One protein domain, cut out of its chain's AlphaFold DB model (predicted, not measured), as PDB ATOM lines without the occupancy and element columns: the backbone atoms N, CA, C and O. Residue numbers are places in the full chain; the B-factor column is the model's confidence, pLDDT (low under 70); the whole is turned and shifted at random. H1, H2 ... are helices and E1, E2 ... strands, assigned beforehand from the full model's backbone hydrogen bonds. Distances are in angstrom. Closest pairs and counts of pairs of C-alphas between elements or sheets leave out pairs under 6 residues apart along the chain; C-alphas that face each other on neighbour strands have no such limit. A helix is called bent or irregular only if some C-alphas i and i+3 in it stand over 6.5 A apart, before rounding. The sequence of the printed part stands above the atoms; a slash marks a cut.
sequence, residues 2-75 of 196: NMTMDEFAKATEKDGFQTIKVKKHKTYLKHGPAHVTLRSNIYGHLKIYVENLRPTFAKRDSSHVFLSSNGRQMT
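Overview. This is residues 2 to 75 of the 196 residues of the protein "Tyr recombinase domain-containing protein" of Clytia hemisphaerica (UniProt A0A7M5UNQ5). A small twisted sheet of three strands and one long helix, H3, meet at a corner like the two sides of an arch, with the short helix H1 in the angle between them. A loop with the short helix H2 sticks out at the sheet's other end, and residues 58 to 75, with no named element, fold back from the far end of H3 toward the start of the printed part. The printed part has 74 residues, with three named helices and three named strands in the order H1, E1, E2, H2, E3, H3; the class is mixed, helices and strands. The sheet's order is E1, E2, E3, all antiparallel. The whole is compact, with a radius of gyration of the C-alphas of 12.8 A and spans of 32 by 29 by 17 A.

Along the chain. H1, residues 5 to 9, begins at C-alpha 5 at (130.032, 145.208, 83.165) and is 6.1 A long from first to last C-alpha. E1, residues 12 to 14, measures 6.6 A, and E2, residues 17 to 22, measures 15.7 A. H2, residues 28 to 31, measures 5.4 A. E3, residues 34 to 39, measures 16.2 A and ends at C-alpha 39 at (125.551, 130.325, 93.652). H3, residues 40 to 57, measures 24.7 A and ends at C-alpha 57 at (121.510, 143.754, 72.156). H3 has a kink of 37 degrees near residue 51 and is only just irregular: C-alphas 52 and 55 are 6.54 A apart.

Arrangement. E1 and E2 form a hairpin, antiparallel at 146 degrees, with N 12 and O 19 3.0 A apart, within hydrogen-bond range. E2 and E3 are antiparallel at 157 degrees, with N 20 and O 36 2.9 A apart, within hydrogen-bond range. H1 is on the sheet at a height of 7.0 A, only just over E2, with 3 of its C-alphas there; the closest C-alphas of H1 and E2 are those of Phe 8 and Ile 20, 6.0 A apart. H3 only grazes the sheet, with its residues 40 to 46; the closest C-alphas of E2 and H3 are those of Phe 17 and Ser 40, 5.4 A apart. H1 and H3 are near each other, with 5 pairs of C-alphas within 10 A. H2 is not on the sheet and is apart from H1, E1 and H3. Every O i to N i+4 pair is within hydrogen-bond range in H1, 10 of 14 are in H3, and H2 is too short for such a pair.

Size, cuts and confidence. The two C-alphas farthest apart are those of Asp 15 and Asn 70, 36.7 A. The C-alphas of Asn 2 and Thr 75 are 8.6 A apart. The printed part has no cut, and the links between named elements are tight. Mean pLDDT of the printed part is 89.5, and no printed residue is under 70; H2 has a mean of 76.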
ATOM      1  N   ASN A   2     120.920 147.738  87.910       91.19
ATOM      2  CA  ASN A   2     121.996 148.745  87.947       91.19
ATOM      3  C   ASN A   2     123.417 148.182  87.853       91.19
ATOM      4  O   ASN A   2     124.348 148.972  87.787       91.19
ATOM      5  N   MET A   3     123.571 146.857  87.841       94.50
ATOM      6  CA  MET A   3     124.869 146.195  87.716       94.50
ATOM      7  C   MET A   3     125.554 146.584  86.401       94.50
ATOM      8  O   MET A   3     124.929 146.503  85.334       94.50
ATOM      9  N   THR A   4     126.821 146.982  86.481       95.62
ATOM     10  CA  THR A   4     127.649 147.305  85.310       95.62
ATOM     11  C   THR A   4     128.554 146.143  84.906       95.62
ATOM     12  O   THR A   4     128.784 145.216  85.681       95.62
ATOM     13  N   MET A   5     129.067 146.187  83.676       95.38
ATOM     14  CA  MET A   5     130.032 145.208  83.165       95.38
ATOM     15  C   MET A   5     131.330 145.209  83.978       95.38
ATOM     16  O   MET A   5     131.852 144.142  84.281       95.38
ATOM     17  N   ASP A   6     131.795 146.383  84.410       95.19
ATOM     18  CA  ASP A   6     132.982 146.502  85.265       95.19
ATOM     19  C   ASP A   6     132.766 145.877  86.645       95.19
ATOM     20  O   ASP A   6     133.680 145.284  87.210       95.19
ATOM     21  N   GLU A   7     131.567 146.031  87.215       95.38
ATOM     22  CA  GLU A   7     131.206 145.388  88.480       95.38
ATOM     23  C   GLU A   7     131.122 143.868  88.304       95.38
ATOM     24  O   GLU A   7     131.633 143.132  89.145       95.38
ATOM     25  N   PHE A   8     130.536 143.401  87.198       95.06
ATOM     26  CA  PHE A   8     130.453 141.980  86.863       95.06
ATOM     27  C   PHE A   8     131.834 141.338  86.662       95.06
ATOM     28  O   PHE A   8     132.079 140.255  87.185       95.06
ATOM     29  N   ALA A   9     132.750 142.019  85.967       94.62
ATOM     30  CA  ALA A   9     134.122 141.554  85.754       94.62
ATOM     31  C   ALA A   9     134.932 141.460  87.059       94.62
ATOM     32  O   ALA A   9     135.915 140.730  87.129       94.62
ATOM     33  N   LYS A  10     134.511 142.183  88.103       94.56
ATOM     34  CA  LYS A  10     135.117 142.176  89.444       94.56
ATOM     35  C   LYS A  10     134.401 141.226  90.409       94.56
ATOM     36  O   LYS A  10     134.532 141.394  91.624       94.56
ATOM     37  N   ALA A  11     133.614 140.278  89.896       91.69
ATOM     38  CA  ALA A  11     133.009 139.237  90.716       91.69
ATOM     39  C   ALA A  11     134.093 138.463  91.477       91.69
ATOM     40  O   ALA A  11     135.149 138.151  90.927       91.69
ATOM     41  N   THR A  12     133.832 138.172  92.748       91.06
ATOM     42  CA  THR A  12     134.743 137.394  93.594       91.06
ATOM     43  C   THR A  12     134.115 136.063  93.953       91.06
ATOM     44  O   THR A  12     132.976 136.044  94.432       91.06
ATOM     45  N   GLU A  13     134.878 134.986  93.796       91.56
ATOM     46  CA  GLU A  13     134.458 133.644  94.177       91.56
ATOM     47  C   GLU A  13     134.885 133.316  95.605       91.56
ATOM     48  O   GLU A  13     136.039 133.529  95.984       91.56
ATOM     49  N   LYS A  14     133.956 132.780  96.392       85.19
ATOM     50  CA  LYS A  14     134.233 132.218  97.709       85.19
ATOM     51  C   LYS A  14     133.175 131.171  98.060       85.19
ATOM     52  O   LYS A  14     131.988 131.421  97.877       85.19
ATOM     53  N   ASP A  15     133.600 130.011  98.557       87.31
ATOM     54  CA  ASP A  15     132.719 128.953  99.086       87.31
ATOM     55  C   ASP A  15     131.604 128.498  98.111       87.31
ATOM     56  O   ASP A  15     130.483 128.193  98.516       87.31
ATOM     57  N   GLY A  16     131.878 128.479  96.799       84.12
ATOM     58  CA  GLY A  16     130.885 128.123  95.769       84.12
ATOM     59  C   GLY A  16     129.844 129.217  95.476       84.12
ATOM     60  O   GLY A  16     128.801 128.953  94.859       84.12
ATOM     61  N   PHE A  17     130.115 130.447  95.913       87.75
ATOM     62  CA  PHE A  17     129.339 131.638  95.609       87.75
ATOM     63  C   PHE A  17     130.186 132.685  94.893       87.75
ATOM     64  O   PHE A  17     131.358 132.892  95.189       87.75
ATOM     65  N   GLN A  18     129.544 133.386  93.969       92.12
ATOM     66  CA  GLN A  18     130.075 134.533  93.254       92.12
ATOM     67  C   GLN A  18     129.387 135.790  93.767       92.12
ATOM     68  O   GLN A  18     128.159 135.905  93.707       92.12
ATOM     69  N   THR A  19     130.166 136.746  94.262       90.50
ATOM     70  CA  THR A  19     129.648 138.006  94.802       90.50
ATOM     71  C   THR A  19     130.033 139.176  93.909       90.50
ATOM     72  O   THR A  19     131.207 139.428  93.654       90.50
ATOM     73  N   ILE A  20     129.025 139.935  93.477       93.12
ATOM     74  CA  ILE A  20     129.174 141.146  92.666       93.12
ATOM     75  C   ILE A  20     128.781 142.358  93.511       93.12
ATOM     76  O   ILE A  20     127.679 142.414  94.063       93.12
ATOM     77  N   LYS A  21     129.668 143.352  93.596       91.94
ATOM     78  CA  LYS A  21     129.433 144.590  94.356       91.94
ATOM     79  C   LYS A  21     128.803 145.650  93.457       91.94
ATOM     80  O   LYS A  21     129.491 146.233  92.627       91.94
ATOM     81  N   VAL A  22     127.516 145.927  93.657       90.44
ATOM     82  CA  VAL A  22     126.763 146.933  92.892       90.44
ATOM     83  C   VAL A  22     126.692 148.237  93.678       90.44
ATOM     84  O   VAL A  22     126.043 148.317  94.723       90.44
ATOM     85  N   LYS A  23     127.344 149.285  93.177       89.38
ATOM     86  CA  LYS A  23     127.433 150.582  93.864       89.38
ATOM     87  C   LYS A  23     126.171 151.418  93.682       89.38
ATOM     88  O   LYS A  23     125.699 152.064  94.612       89.38
ATOM     89  N   LYS A  24     125.581 151.406  92.487       87.69
ATOM     90  CA  LYS A  24     124.427 152.261  92.177       87.69
ATOM     91  C   LYS A  24     123.131 151.683  92.755       87.69
ATOM     92  O   LYS A  24     122.414 150.941  92.081       87.69
ATOM     93  N   HIS A  25     122.775 152.067  93.981       82.38
ATOM     94  CA  HIS A  25     121.472 151.755  94.587       82.38
ATOM     95  C   HIS A  25     121.026 152.800  95.627       82.38
ATOM     96  O   HIS A  25     121.820 153.615  96.089       82.38
ATOM     97  N   LYS A  26     119.727 152.800  95.970       79.31
ATOM     98  CA  LYS A  26     119.075 153.858  96.774       79.31
ATOM     99  C   LYS A  26     119.675 154.024  98.175       79.31
ATOM    100  O   LYS A  26     119.597 155.112  98.735       79.31
ATOM    101  N   THR A  27     120.226 152.966  98.760       74.00
ATOM    102  CA  THR A  27     120.724 152.968 100.141       74.00
ATOM    103  C   THR A  27     122.245 152.894 100.222       74.00
ATOM    104  O   THR A  27     122.776 152.622 101.296       74.00
ATOM    105  N   TYR A  28     122.956 153.184  99.124       80.00
ATOM    106  CA  TYR A  28     124.417 153.087  99.060       80.00
ATOM    107  C   TYR A  28     125.116 153.879 100.166       80.00
ATOM    108  O   TYR A  28     125.977 153.351 100.857       80.00
ATOM    109  N   LEU A  29     124.678 155.118 100.405       76.38
ATOM    110  CA  LEU A  29     125.248 155.975 101.448       76.38
ATOM    111  C   LEU A  29     125.080 155.413 102.869       76.38
ATOM    112  O   LEU A  29     125.803 155.820 103.768       76.38
ATOM    113  N   LYS A  30     124.117 154.508 103.088       74.94
ATOM    114  CA  LYS A  30     123.810 153.942 104.410       74.94
ATOM    115  C   LYS A  30     124.412 152.558 104.622       74.94
ATOM    116  O   LYS A  30     124.793 152.237 105.738       74.94
ATOM    117  N   HIS A  31     124.444 151.735 103.577       73.75
ATOM    118  CA  HIS A  31     124.790 150.312 103.676       73.75
ATOM    119  C   HIS A  31     125.963 149.912 102.770       73.75
ATOM    120  O   HIS A  31     126.266 148.731 102.644       73.75
ATOM    121  N   GLY A  32     126.626 150.879 102.131       83.00
ATOM    122  CA  GLY A  32     127.694 150.613 101.173       83.00
ATOM    123  C   GLY A  32     127.177 149.938  99.896       83.00
ATOM    124  O   GLY A  32     125.992 150.050  99.567       83.00
ATOM    125  N   PRO A  33     128.041 149.259  99.125       85.06
ATOM    126  CA  PRO A  33     127.638 148.513  97.935       85.06
ATOM    127  C   PRO A  33     126.611 147.420  98.256       85.06
ATOM    128  O   PRO A  33     126.702 146.749  99.280       85.06
ATOM    129  N   ALA A  34     125.664 147.193  97.348       86.62
ATOM    130  CA  ALA A  34     124.800 146.022  97.426       86.62
ATOM    131  C   ALA A  34     125.585 144.786  96.963       86.62
ATOM    132  O   ALA A  34     126.150 144.787  95.866       86.62
ATOM    133  N   HIS A  35     125.603 143.736  97.779       88.06
ATOM    134  CA  HIS A  35     126.267 142.477  97.458       88.06
ATOM    135  C   HIS A  35     125.277 141.535  96.771       88.06
ATOM    136  O   HIS A  35     124.391 140.969  97.405       88.06
ATOM    137  N   VAL A  36     125.404 141.384  95.454       89.44
ATOM    138  CA  VAL A  36     124.639 140.389  94.696       89.44
ATOM    139  C   VAL A  36     125.421 139.085  94.739       89.44
ATOM    140  O   VAL A  36     126.371 138.907  93.981       89.44
ATOM    141  N   THR A  37     125.032 138.200  95.653       89.81
ATOM    142  CA  THR A  37     125.663 136.890  95.838       89.81
ATOM    143  C   THR A  37     124.849 135.814  95.131       89.81
ATOM    144  O   THR A  37     123.662 135.633  95.403       89.81
ATOM    145  N   LEU A  38     125.486 135.113  94.199       89.44
ATOM    146  CA  LEU A  38     124.889 134.070  93.373       89.44
ATOM    147  C   LEU A  38     125.640 132.765  93.600       89.44
ATOM    148  O   LEU A  38     126.862 132.755  93.674       89.44
ATOM    149  N   ARG A  39     124.921 131.649  93.667       89.75
ATOM    150  CA  ARG A  39     125.551 130.325  93.652       89.75
ATOM    151  C   ARG A  39     126.197 130.090  92.275       89.75
ATOM    152  O   ARG A  39     125.681 130.608  91.279       89.75
ATOM    153  N   SER A  40     127.287 129.323  92.195       87.25
ATOM    154  CA  SER A  40     128.076 129.188  90.954       87.25
ATOM    155  C   SER A  40     127.263 128.772  89.722       87.25
ATOM    156  O   SER A  40     127.503 129.288  88.634       87.25
ATOM    157  N   ASN A  41     126.241 127.923  89.872       89.94
ATOM    158  CA  ASN A  41     125.363 127.536  88.759       89.94
ATOM    159  C   ASN A  41     124.535 128.715  88.208       89.94
ATOM    160  O   ASN A  41     124.437 128.900  86.997       89.94
ATOM    161  N   ILE A  42     123.973 129.553  89.084       93.06
ATOM    162  CA  ILE A  42     123.217 130.747  88.689       93.06
ATOM    163  C   ILE A  42     124.146 131.796  88.075       93.06
ATOM    164  O   ILE A  42     123.786 132.425  87.078       93.06
ATOM    165  N   TYR A  43     125.348 131.963  88.632       92.94
ATOM    166  CA  TYR A  43     126.363 132.819  88.024       92.94
ATOM    167  C   TYR A  43     126.767 132.311  86.633       92.94
ATOM    168  O   TYR A  43     126.893 133.116  85.717       92.94
ATOM    169  N   GLY A  44     126.874 130.993  86.434       93.88
ATOM    170  CA  GLY A  44     127.113 130.380  85.125       93.88
ATOM    171  C   GLY A  44     126.065 130.778  84.082       93.88
ATOM    172  O   GLY A  44     126.421 131.219  82.992       93.88
ATOM    173  N   HIS A  45     124.774 130.741  84.429       95.25
ATOM    174  CA  HIS A  45     123.716 131.232  83.535       95.25
ATOM    175  C   HIS A  45     123.842 132.732  83.236       95.25
ATOM    176  O   HIS A  45     123.649 133.160  82.097       95.25
ATOM    177  N   LEU A  46     124.188 133.541  84.245       95.69
ATOM    178  CA  LEU A  46     124.423 134.971  84.051       95.69
ATOM    179  C   LEU A  46     125.618 135.220  83.122       95.69
ATOM    180  O   LEU A  46     125.539 136.085  82.252       95.69
ATOM    181  N   LYS A  47     126.691 134.443  83.266       96.00
ATOM    182  CA  LYS A  47     127.880 134.504  82.417       96.00
ATOM    183  C   LYS A  47     127.548 134.159  80.967       96.00
ATOM    184  O   LYS A  47     127.863 134.948  80.085       96.00
ATOM    185  N   ILE A  48     126.800 133.077  80.729       97.12
ATOM    186  CA  ILE A  48     126.321 132.714  79.384       97.12
ATOM    187  C   ILE A  48     125.517 133.861  78.765       97.12
ATOM    188  O   ILE A  48     125.723 134.191  77.597       97.12
ATOM    189  N   TYR A  49     124.628 134.496  79.536       95.31
ATOM    190  CA  TYR A  49     123.903 135.674  79.067       95.31
ATOM    191  C   TYR A  49     124.856 136.817  78.691       95.31
ATOM    192  O   TYR A  49     124.712 137.389  77.613       95.31
ATOM    193  N   VAL A  50     125.824 137.141  79.550       95.56
ATOM    194  CA  VAL A  50     126.778 138.237  79.330       95.56
ATOM    195  C   VAL A  50     127.657 137.999  78.101       95.56
ATOM    196  O   VAL A  50     127.888 138.938  77.343       95.56
ATOM    197  N   GLU A  51     128.121 136.770  77.895       95.12
ATOM    198  CA  GLU A  51     129.073 136.422  76.836       95.12
ATOM    199  C   GLU A  51     128.391 136.187  75.487       95.12
ATOM    200  O   GLU A  51     128.907 136.625  74.464       95.12
ATOM    201  N   ASN A  52     127.214 135.551  75.473       94.75
ATOM    202  CA  ASN A  52     126.611 135.060  74.229       94.75
ATOM    203  C   ASN A  52     125.352 135.822  73.801       94.75
ATOM    204  O   ASN A  52     125.074 135.927  72.612       94.75
ATOM    205  N   LEU A  53     124.562 136.346  74.745       92.38
ATOM    206  CA  LEU A  53     123.271 136.976  74.428       92.38
ATOM    207  C   LEU A  53     123.336 138.497  74.471       92.38
ATOM    208  O   LEU A  53     122.791 139.177  73.604       92.38
ATOM    209  N   ARG A  54     123.990 139.052  75.491       93.94
ATOM    210  CA  ARG A  54     124.102 140.495  75.695       93.94
ATOM    211  C   ARG A  54     124.720 141.218  74.488       93.94
ATOM    212  O   ARG A  54     124.172 142.272  74.156       93.94
ATOM    213  N   PRO A  55     125.780 140.714  73.816       93.31
ATOM    214  CA  PRO A  55     126.377 141.406  72.671       93.31
ATOM    215  C   PRO A  55     125.382 141.680  71.539       93.31
ATOM    216  O   PRO A  55     125.431 142.749  70.944       93.31
ATOM    217  N   THR A  56     124.412 140.788  71.320       92.75
ATOM    218  CA  THR A  56     123.358 140.932  70.299       92.75
ATOM    219  C   THR A  56     122.456 142.147  70.533       92.75
ATOM    220  O   THR A  56     121.886 142.698  69.594       92.75
ATOM    221  N   PHE A  57     122.322 142.592  71.785       89.81
ATOM    222  CA  PHE A  57     121.510 143.754  72.156       89.81
ATOM    223  C   PHE A  57     122.358 144.986  72.490       89.81
ATOM    224  O   PHE A  57     121.827 146.094  72.589       89.81
ATOM    225  N   ALA A  58     123.659 144.816  72.724       87.75
ATOM    226  CA  ALA A  58     124.518 145.874  73.226       87.75
ATOM    227  C   ALA A  58     124.778 146.943  72.158       87.75
ATOM    228  O   ALA A  58     125.301 146.678  71.080       87.75
ATOM    229  N   LYS A  59     124.460 148.194  72.496       83.56
ATOM    230  CA  LYS A  59     124.952 149.372  71.770       83.56
ATOM    231  C   LYS A  59     126.348 149.731  72.286       83.56
ATOM    232  O   LYS A  59     126.653 149.413  73.435       83.56
ATOM    233  N   ARG A  60     127.154 150.423  71.466       72.31
ATOM    234  CA  ARG A  60     128.559 150.776  71.769       72.31
ATOM    235  C   ARG A  60     128.761 151.386  73.166       72.31
ATOM    236  O   ARG A  60     129.728 151.040  73.826       72.31
ATOM    237  N   ASP A  61     127.799 152.165  73.659       76.75
ATOM    238  CA  ASP A  61     127.935 152.898  74.931       76.75
ATOM    239  C   ASP A  61     127.255 152.211  76.128       76.75
ATOM    240  O   ASP A  61     127.103 152.790  77.208       76.75
ATOM    241  N   SER A  62     126.772 150.978  75.960       84.06
ATOM    242  CA  SER A  62     126.030 150.306  77.021       84.06
ATOM    243  C   SER A  62     126.965 149.645  78.031       84.06
ATOM    244  O   SER A  62     127.518 148.574  77.784       84.06
ATOM    245  N   SER A  63     127.083 150.244  79.217       91.88
ATOM    246  CA  SER A  63     127.885 149.719  80.334       91.88
ATOM    247  C   SER A  63     127.124 148.771  81.272       91.88
ATOM    248  O   SER A  63     127.718 148.177  82.169       91.88
ATOM    249  N   HIS A  64     125.810 148.608  81.094       94.75
ATOM    250  CA  HIS A  64     124.961 147.835  82.009       94.75
ATOM    251  C   HIS A  64     124.905 146.356  81.623       94.75
ATOM    252  O   HIS A  64     124.830 146.033  80.439       94.75
ATOM    253  N   VAL A  65     124.865 145.457  82.610       94.81
ATOM    254  CA  VAL A  65     124.745 144.009  82.365       94.81
ATOM    255  C   VAL A  65     123.410 143.681  81.704       94.81
ATOM    256  O   VAL A  65     123.381 143.103  80.625       94.81
ATOM    257  N   PHE A  66     122.300 144.095  82.320       94.56
ATOM    258  CA  PHE A  66     120.959 143.717  81.877       94.56
ATOM    259  C   PHE A  66     120.370 144.728  80.895       94.56
ATOM    260  O   PHE A  66     120.017 145.855  81.270       94.56
ATOM    261  N   LEU A  67     120.219 144.288  79.648       93.62
ATOM    262  CA  LEU A  67     119.682 145.075  78.543       93.62
ATOM    263  C   LEU A  67     118.312 144.568  78.104       93.62
ATOM    264  O   LEU A  67     118.016 143.375  78.134       93.62
ATOM    265  N   SER A  68     117.466 145.508  77.699       90.62
ATOM    266  CA  SER A  68     116.231 145.206  76.983       90.62
ATOM    267  C   SER A  68     116.528 144.929  75.503       90.62
ATOM    268  O   SER A  68     117.633 145.181  75.025       90.62
ATOM    269  N   SER A  69     115.533 144.446  74.756       86.94
ATOM    270  CA  SER A  69     115.681 144.117  73.329       86.94
ATOM    271  C   SER A  69     116.080 145.309  72.454       86.94
ATOM    272  O   SER A  69     116.650 145.117  71.391       86.94
ATOM    273  N   ASN A  70     115.823 146.544  72.901       87.62
ATOM    274  CA  ASN A  70     116.234 147.764  72.198       87.62
ATOM    275  C   ASN A  70     117.653 148.250  72.585       87.62
ATOM    276  O   ASN A  70     118.062 149.358  72.209       87.62
ATOM    277  N   GLY A  71     118.373 147.459  73.386       88.25
ATOM    278  CA  GLY A  71     119.731 147.723  73.855       88.25
ATOM    279  C   GLY A  71     119.857 148.730  74.995       88.25
ATOM    280  O   GLY A  71     120.969 149.009  75.444       88.25
ATOM    281  N   ARG A  72     118.744 149.286  75.492       90.81
ATOM    282  CA  ARG A  72     118.741 150.166  76.670       90.81
ATOM    283  C   ARG A  72     118.763 149.352  77.958       90.81
ATOM    284  O   ARG A  72     118.252 148.230  78.002       90.81
ATOM    285  N   GLN A  73     119.291 149.964  79.017       92.50
ATOM    286  CA  GLN A  73     119.262 149.424  80.375       92.50
ATOM    287  C   GLN A  73     117.837 149.019  80.775       92.50
ATOM    288  O   GLN A  73     116.903 149.811  80.649       92.50
ATOM    289  N   MET A  74     117.680 147.814  81.324       92.62
ATOM    290  CA  MET A  74     116.394 147.390  81.877       92.62
ATOM    291  C   MET A  74     116.016 148.190  83.127       92.62
ATOM    292  O   MET A  74     116.756 148.234  84.125       92.62
ATOM    293  N   THR A  75     114.809 148.750  83.117       91.19
ATOM    294  CA  THR A  75     114.203 149.400  84.282       91.19
ATOM    295  C   THR A  75     113.666 148.367  85.280       91.19
ATOM    296  O   THR A  75     113.555 147.175  84.988       91.19
TER     297      THR A  75